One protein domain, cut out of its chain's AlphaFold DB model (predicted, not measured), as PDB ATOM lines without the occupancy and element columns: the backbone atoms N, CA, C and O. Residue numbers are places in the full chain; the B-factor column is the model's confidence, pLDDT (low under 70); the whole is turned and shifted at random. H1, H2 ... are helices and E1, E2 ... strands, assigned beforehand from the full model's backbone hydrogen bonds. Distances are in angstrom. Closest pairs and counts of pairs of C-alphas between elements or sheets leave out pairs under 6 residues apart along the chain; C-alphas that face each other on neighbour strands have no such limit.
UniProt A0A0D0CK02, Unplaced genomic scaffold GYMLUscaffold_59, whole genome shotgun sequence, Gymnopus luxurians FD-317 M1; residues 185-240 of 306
ATOM      1  N   CYS A 185     138.575 139.709 229.031       93.06
ATOM      2  CA  CYS A 185     138.694 138.971 227.784       93.06
ATOM      3  C   CYS A 185     138.642 139.903 226.565       93.06
ATOM      4  O   CYS A 185     137.898 140.890 226.537       93.06
ATOM      5  N   TRP A 186     139.399 139.552 225.532       94.12
ATOM      6  CA  TRP A 186     139.342 140.165 224.216       94.12
ATOM      7  C   TRP A 186     139.165 139.082 223.160       94.12
ATOM      8  O   TRP A 186     139.982 138.168 223.048       94.12
ATOM      9  N   PHE A 187     138.091 139.192 222.383       94.44
ATOM     10  CA  PHE A 187     137.771 138.222 221.344       94.44
ATOM     11  C   PHE A 187     138.531 138.514 220.051       94.44
ATOM     12  O   PHE A 187     138.794 139.676 219.747       94.44
ATOM     13  N   TYR A 188     138.880 137.473 219.300       93.62
ATOM     14  CA  TYR A 188     139.513 137.585 217.983       93.62
ATOM     15  C   TYR A 188     139.184 136.379 217.101       93.62
ATOM     16  O   TYR A 188     138.707 135.352 217.602       93.62
ATOM     17  N   ASP A 189     139.438 136.511 215.796       92.19
ATOM     18  CA  ASP A 189     139.272 135.410 214.846       92.19
ATOM     19  C   ASP A 189     140.269 134.293 215.157       92.19
ATOM     20  O   ASP A 189     141.478 134.459 214.984       92.19
ATOM     21  N   GLY A 190     139.766 133.157 215.637       81.56
ATOM     22  CA  GLY A 190     140.610 131.999 215.917       81.56
ATOM     23  C   GLY A 190     141.062 131.255 214.663       81.56
ATOM     24  O   GLY A 190     142.112 130.617 214.701       81.56
ATOM     25  N   ASP A 191     140.283 131.344 213.583       84.25
ATOM     26  CA  ASP A 191     140.484 130.577 212.348       84.25
ATOM     27  C   ASP A 191     141.093 131.451 211.223       84.25
ATOM     28  O   ASP A 191     141.313 130.969 210.115       84.25
ATOM     29  N   GLY A 192     141.358 132.737 211.487       83.44
ATOM     30  CA  GLY A 192     141.908 133.682 210.510       83.44
ATOM     31  C   GLY A 192     143.440 133.677 210.414       83.44
ATOM     32  O   GLY A 192     144.144 133.408 211.387       83.44
ATOM     33  N   ASP A 193     143.967 134.090 209.258       83.94
ATOM     34  CA  ASP A 193     145.414 134.111 208.959       83.94
ATOM     35  C   ASP A 193     146.249 134.938 209.957       83.94
ATOM     36  O   ASP A 193     147.432 134.676 210.175       83.94
ATOM     37  N   ASN A 194     145.630 135.932 210.603       86.44
ATOM     38  CA  ASN A 194     146.285 136.826 211.556       86.44
ATOM     39  C   ASN A 194     146.146 136.390 213.024       86.44
ATOM     40  O   ASN A 194     146.610 137.118 213.901       86.44
ATOM     41  N   ALA A 195     145.570 135.219 213.321       89.19
ATOM     42  CA  ALA A 195     145.257 134.791 214.689       89.19
ATOM     43  C   ALA A 195     146.458 134.888 215.653       89.19
ATOM     44  O   ALA A 195     146.335 135.403 216.766       89.19
ATOM     45  N   THR A 196     147.651 134.459 215.227       89.94
ATOM     46  CA  THR A 196     148.877 134.534 216.044       89.94
ATOM     47  C   THR A 196     149.327 135.977 216.291       89.94
ATOM     48  O   THR A 196     149.790 136.316 217.385       89.94
ATOM     49  N   ALA A 197     149.208 136.841 215.279       88.94
ATOM     50  CA  ALA A 197     149.562 138.250 215.394       88.94
ATOM     51  C   ALA A 197     148.579 138.987 216.316       88.94
ATOM     52  O   ALA A 197     149.020 139.715 217.208       88.94
ATOM     53  N   ASP A 198     147.280 138.729 216.159       91.25
ATOM     54  CA  ASP A 198     146.217 139.276 216.998       91.25
ATOM     55  C   ASP A 198     146.387 138.836 218.455       91.25
ATOM     56  O   ASP A 198     146.404 139.679 219.351       91.25
ATOM     57  N   GLU A 199     146.628 137.547 218.712       92.81
ATOM     58  CA  GLU A 199     146.878 137.021 220.061       92.81
ATOM     59  C   GLU A 199     148.062 137.731 220.741       92.81
ATOM     60  O   GLU A 199     147.997 138.098 221.921       92.81
ATOM     61  N   ARG A 200     149.142 137.980 219.987       90.25
ATOM     62  CA  ARG A 200     150.317 138.712 220.473       90.25
ATOM     63  C   ARG A 200     149.986 140.169 220.793       90.25
ATOM     64  O   ARG A 200     150.408 140.642 221.846       90.25
ATOM     65  N   ILE A 201     149.260 140.867 219.916       89.00
ATOM     66  CA  ILE A 201     148.841 142.262 220.130       89.00
ATOM     67  C   ILE A 201     147.950 142.356 221.371       89.00
ATOM     68  O   ILE A 201     148.176 143.204 222.231       89.00
ATOM     69  N   ILE A 202     146.980 141.453 221.502       91.12
ATOM     70  CA  ILE A 202     146.030 141.430 222.615       91.12
ATOM     71  C   ILE A 202     146.752 141.251 223.952       91.12
ATOM     72  O   ILE A 202     146.527 142.028 224.878       91.12
ATOM     73  N   ARG A 203     147.658 140.269 224.051       91.44
ATOM     74  CA  ARG A 203     148.400 140.031 225.298       91.44
ATOM     75  C   ARG A 203     149.408 141.127 225.601       91.44
ATOM     76  O   ARG A 203     149.504 141.562 226.740       91.44
ATOM     77  N   ARG A 204     150.216 141.523 224.613       88.12
ATOM     78  CA  ARG A 204     151.373 142.393 224.857       88.12
ATOM     79  C   ARG A 204     150.998 143.865 224.846       88.12
ATOM     80  O   ARG A 204     151.428 144.590 225.729       88.12
ATOM     81  N   SER A 205     150.221 144.300 223.859       86.25
ATOM     82  CA  SER A 205     149.929 145.721 223.644       86.25
ATOM     83  C   SER A 205     148.639 146.177 224.324       86.25
ATOM     84  O   SER A 205     148.557 147.334 224.721       86.25
ATOM     85  N   LEU A 206     147.630 145.304 224.436       87.12
ATOM     86  CA  LEU A 206     146.335 145.654 225.040       87.12
ATOM     87  C   LEU A 206     146.193 145.204 226.503       87.12
ATOM     88  O   LEU A 206     145.260 145.655 227.164       87.12
ATOM     89  N   ASP A 207     147.092 144.345 226.998       89.38
ATOM     90  CA  ASP A 207     147.051 143.749 228.346       89.38
ATOM     91  C   ASP A 207     145.698 143.073 228.655       89.38
ATOM     92  O   ASP A 207     145.060 143.283 229.689       89.38
ATOM     93  N   LYS A 208     145.205 142.291 227.685       92.12
ATOM     94  CA  LYS A 208     143.940 141.547 227.768       92.12
ATOM     95  C   LYS A 208     144.150 140.055 227.572       92.12
ATOM     96  O   LYS A 208     145.143 139.608 227.000       92.12
ATOM     97  N   GLU A 209     143.176 139.272 228.026       93.81
ATOM     98  CA  GLU A 209     143.172 137.828 227.822       93.81
ATOM     99  C   GLU A 209     142.569 137.485 226.447       93.81
ATOM    100  O   GLU A 209     141.375 137.708 226.236       93.81
ATOM    101  N   PRO A 210     143.346 136.937 225.498       94.19
ATOM    102  CA  PRO A 210     142.833 136.594 224.178       94.19
ATOM    103  C   PRO A 210     141.897 135.385 224.256       94.19
ATOM    104  O   PRO A 210     142.247 134.345 224.821       94.19
ATOM    105  N   LYS A 211     140.718 135.502 223.642       94.12
ATOM    106  CA  LYS A 211     139.753 134.413 223.473       94.12
ATOM    107  C   LYS A 211     139.379 134.250 222.008       94.12
ATOM    108  O   LYS A 211     138.929 135.186 221.356       94.12
ATOM    109  N   ARG A 212     139.588 133.041 221.498       92.19
ATOM    110  CA  ARG A 212     139.260 132.682 220.120       92.19
ATOM    111  C   ARG A 212     137.759 132.521 219.995       92.19
ATOM    112  O   ARG A 212     137.153 131.895 220.859       92.19
ATOM    113  N   ILE A 213     137.194 133.052 218.919       92.06
ATOM    114  CA  ILE A 213     135.812 132.778 218.536       92.06
ATOM    115  C   ILE A 213     135.722 132.346 217.073       92.06
ATOM    116  O   ILE A 213     136.622 132.666 216.291       92.06
ATOM    117  N   PRO A 214     134.652 131.628 216.694       90.81
ATOM    118  CA  PRO A 214     134.441 131.185 215.321       90.81
ATOM    119  C   PRO A 214     134.438 132.352 214.324       90.81
ATOM    120  O   PRO A 214     133.791 133.377 214.568       90.81
ATOM    121  N   SER A 215     135.106 132.178 213.177       90.75
ATOM    122  CA  SER A 215     135.305 133.255 212.192       90.75
ATOM    123  C   SER A 215     133.990 133.871 211.703       90.75
ATOM    124  O   SER A 215     133.877 135.088 211.582       90.75
ATOM    125  N   VAL A 216     132.938 133.063 211.520       90.69
ATOM    126  CA  VAL A 216     131.601 133.548 211.127       90.69
ATOM    127  C   VAL A 216     131.061 134.585 212.118       90.69
ATOM    128  O   VAL A 216     130.547 135.628 211.707       90.69
ATOM    129  N   ILE A 217     131.212 134.335 213.421       92.62
ATOM    130  CA  ILE A 217     130.778 135.249 214.483       92.62
ATOM    131  C   ILE A 217     131.673 136.488 214.515       92.62
ATOM    132  O   ILE A 217     131.164 137.609 214.531       92.62
ATOM    133  N   TRP A 218     132.994 136.301 214.454       93.31
ATOM    134  CA  TRP A 218     133.949 137.410 214.445       93.31
ATOM    135  C   TRP A 218     133.706 138.373 213.281       93.31
ATOM    136  O   TRP A 218     133.530 139.572 213.491       93.31
ATOM    137  N   GLN A 219     133.623 137.850 212.058       91.94
ATOM    138  CA  GLN A 219     133.378 138.638 210.851       91.94
ATOM    139  C   GLN A 219     132.045 139.383 210.920       91.94
ATOM    140  O   GLN A 219     131.962 140.522 210.467       91.94
ATOM    141  N   THR A 220     131.014 138.769 211.503       93.19
ATOM    142  CA  THR A 220     129.717 139.421 211.716       93.19
ATOM    143  C   THR A 220     129.846 140.594 212.688       93.19
ATOM    144  O   THR A 220     129.347 141.682 212.410       93.19
ATOM    145  N   PHE A 221     130.547 140.415 213.810       94.94
ATOM    146  CA  PHE A 221     130.745 141.487 214.787       94.94
ATOM    147  C   PHE A 221     131.596 142.636 214.244       94.94
ATOM    148  O   PHE A 221     131.297 143.790 214.547       94.94
ATOM    149  N   VAL A 222     132.621 142.337 213.443       92.75
ATOM    150  CA  VAL A 222     133.431 143.354 212.759       92.75
ATOM    151  C   VAL A 222     132.591 144.092 211.716       92.75
ATOM    152  O   VAL A 222     132.621 145.315 211.678       92.75
ATOM    153  N   TYR A 223     131.808 143.377 210.900       93.19
ATOM    154  CA  TYR A 223     130.949 143.980 209.873       93.19
ATOM    155  C   TYR A 223     129.904 144.941 210.457       93.19
ATOM    156  O   TYR A 223     129.594 145.959 209.848       93.19
ATOM    157  N   LEU A 224     129.376 144.624 211.641       93.88
ATOM    158  CA  LEU A 224     128.386 145.439 212.349       93.88
ATOM    159  C   LEU A 224     129.001 146.512 213.268       93.88
ATOM    160  O   LEU A 224     128.273 147.091 214.077       93.88
ATOM    161  N   ASP A 225     130.318 146.737 213.206       92.88
ATOM    162  CA  ASP A 225     131.062 147.658 214.080       92.88
ATOM    163  C   ASP A 225     130.819 147.416 215.592       92.88
ATOM    164  O   ASP A 225     130.898 148.326 216.421       92.88
ATOM    165  N   ILE A 226     130.521 146.171 215.988       93.50
ATOM    166  CA  ILE A 226     130.338 145.780 217.398       93.50
ATOM    167  C   ILE A 226     131.698 145.644 218.091       93.50
ATOM    168  O   ILE A 226     131.837 145.951 219.279       93.50
ATOM    169  N   VAL A 227     132.705 145.175 217.350       93.19
ATOM    170  CA  VAL A 227     134.077 144.977 217.831       93.19
ATOM    171  C   VAL A 227     135.078 145.650 216.903       93.19
ATOM    172  O   VAL A 227     134.849 145.784 215.706       93.19
ATOM    173  N   MET A 228     136.220 146.032 217.467       90.56
ATOM    174  CA  MET A 228     137.387 146.472 216.707       90.56
ATOM    175  C   MET A 228     138.384 145.320 216.598       90.56
ATOM    176  O   MET A 228     138.529 144.537 217.542       90.56
ATOM    177  N   SER A 229     139.124 145.248 215.491       90.19
ATOM    178  CA  SER A 229     140.245 144.310 215.400       90.19
ATOM    179  C   SER A 229     141.350 144.668 216.399       90.19
ATOM    180  O   SER A 229     141.467 145.821 216.832       90.19
ATOM    181  N   ALA A 230     142.189 143.692 216.760       89.69
ATOM    182  CA  ALA A 230     143.307 143.918 217.676       89.69
ATOM    183  C   ALA A 230     144.251 145.016 217.153       89.69
ATOM    184  O   ALA A 230     144.634 145.916 217.898       89.69
ATOM    185  N   GLU A 231     144.548 145.004 215.852       87.88
ATOM    186  CA  GLU A 231     145.359 146.027 215.182       87.88
ATOM    187  C   GLU A 231     144.710 147.421 215.230       87.88
ATOM    188  O   GLU A 231     145.376 148.414 215.525       87.88
ATOM    189  N   GLN A 232     143.399 147.523 214.986       89.44
ATOM    190  CA  GLN A 232     142.681 148.798 215.093       89.44
ATOM    191  C   GLN A 232     142.690 149.327 216.531       89.44
ATOM    192  O   GLN A 232     142.909 150.520 216.750       89.44
ATOM    193  N   ALA A 233     142.474 148.449 217.513       88.69
ATOM    194  CA  ALA A 233     142.522 148.803 218.925       88.69
ATOM    195  C   ALA A 233     143.927 149.255 219.346       88.69
ATOM    196  O   ALA A 233     144.051 150.272 220.027       88.69
ATOM    197  N   ARG A 234     144.980 148.576 218.872       86.56
ATOM    198  CA  ARG A 234     146.379 148.976 219.089       86.56
ATOM    199  C   ARG A 234     146.657 150.363 218.520       86.56
ATOM    200  O   ARG A 234     147.182 151.216 219.230       86.56
ATOM    201  N   ARG A 235     146.258 150.625 217.271       86.69
ATOM    202  CA  ARG A 235     146.425 151.941 216.625       86.69
ATOM    203  C   ARG A 235     145.665 153.045 217.347       86.69
ATOM    204  O   ARG A 235     146.177 154.155 217.467       86.69
ATOM    205  N   LYS A 236     144.460 152.750 217.837       86.81
ATOM    206  CA  LYS A 236     143.676 153.688 218.647       86.81
ATOM    207  C   LYS A 236     144.380 153.988 219.973       86.81
ATOM    208  O   LYS A 236     144.618 155.151 220.263       86.81
ATOM    209  N   ALA A 237     144.810 152.960 220.706       84.38
ATOM    210  CA  ALA A 237     145.557 153.117 221.955       84.38
ATOM    211  C   ALA A 237     146.858 153.918 221.760       84.38
ATOM    212  O   ALA A 237     147.157 154.826 222.534       84.38
ATOM    213  N   PHE A 238     147.601 153.644 220.684       84.12
ATOM    214  CA  PHE A 238     148.772 154.429 220.292       84.12
ATOM    215  C   PHE A 238     148.403 155.887 219.975       84.12
ATOM    216  O   PHE A 238     149.056 156.824 220.431       84.12
ATOM    217  N   GLY A 239     147.327 156.095 219.216       81.44
ATOM    218  CA  GLY A 239     146.843 157.418 218.844       81.44
ATOM    219  C   GLY A 239     146.384 158.278 220.026       81.44
ATOM    220  O   GLY A 239     146.580 159.497 219.981       81.44
ATOM    221  N   ASP A 240     145.811 157.641 221.046       83.44
ATOM    222  CA  ASP A 240     145.304 158.258 222.277       83.44
ATOM    223  C   ASP A 240     146.399 158.403 223.353       83.44
ATOM    224  O   ASP A 240     146.190 159.053 224.377       83.44
TER     225      ASP A 240
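AT A GLANCE: This is residues 185 to 240 of the 306 residues of an uncharacterized protein of Gymnopus luxurians FD-317 M1 (UniProt A0A0D0CK02). A pair of short parallel strands, E1 and E2, has one helix, H1, packed on one side of it and running back against the strands' direction, a second helix, H2, at the end where the strands finish, and a third, H3, which starts beside H1 and E1 and runs away from the strands. E1, H1 and E2 form a strand-helix-strand unit, two parallel neighbour strands joined through a helix, with a right-handed crossover. The printed part has 56 residues, with three named helices and two named strands in the order E1, H1, E2, H2, H3; the class is mixed, helices and strands. The whole is compact, with a radius of gyration of the C-alphas of 10.5 A, and its rounded outline spans 29 by 21 by 19 A.

HOW THE PARTS SIT: E1, residues 185 to 189, and E2, residues 209 to 213, are parallel neighbours, with 39 degrees between their directions. N 186 and O 209 are within hydrogen-bond range at 2.8 A, and so are N 213 and O 188 at 3.1 A. H1, residues 195 to 204, has its closest C-alphas to E1 at Asp 189 and Ala 195, 6.0 A apart. Its closest C-alphas to E2 are those of Glu 199 and Pro 210, at 5.8 A. H2, residues 215 to 223, comes closest to E1 at the C-alphas of Asp 189 and Ser 215, 5.2 A apart. H3, residues 230 to 240, touches H1; their closest C-alphas, of Asp 198 and Ala 230, are 5.5 A apart. H1 and H3 run the same way at a shallow tilt of 34 degrees, only just short of steep. The closest C-alphas of E1 and H3 are those of Tyr 188 and Ala 230, at 7.4 A. H2 is apart from H1 and from H3, and E2 is apart from H3. In H1, H2 and H3 every O i to N i+4 pair is within hydrogen-bond range.

IN THESE COORDINATES: E1 begins at C-alpha 185, (138.694, 138.971, 227.784), and is 13.4 A long from first to last C-alpha. H1 is 14.1 A long and begins at C-alpha 195, (145.257, 134.791, 214.689). E2 measures 12.9 A and H2 11.8 A. H3, the longest helix with 11 residues, is 15.2 A long and ends at C-alpha 240, (145.304, 158.258, 222.277).

THE WHOLE: The two C-alphas farthest apart are those of Val 216 and Asp 240, at 30.4 A. The printed part has no cut. The links from E1 to H1, H1 to E2 and E2 to H2 are tight, the link from H2 to H3 is short, and no link is long. The mean pLDDT of the printed part is 90.0, and no printed residue is under 70.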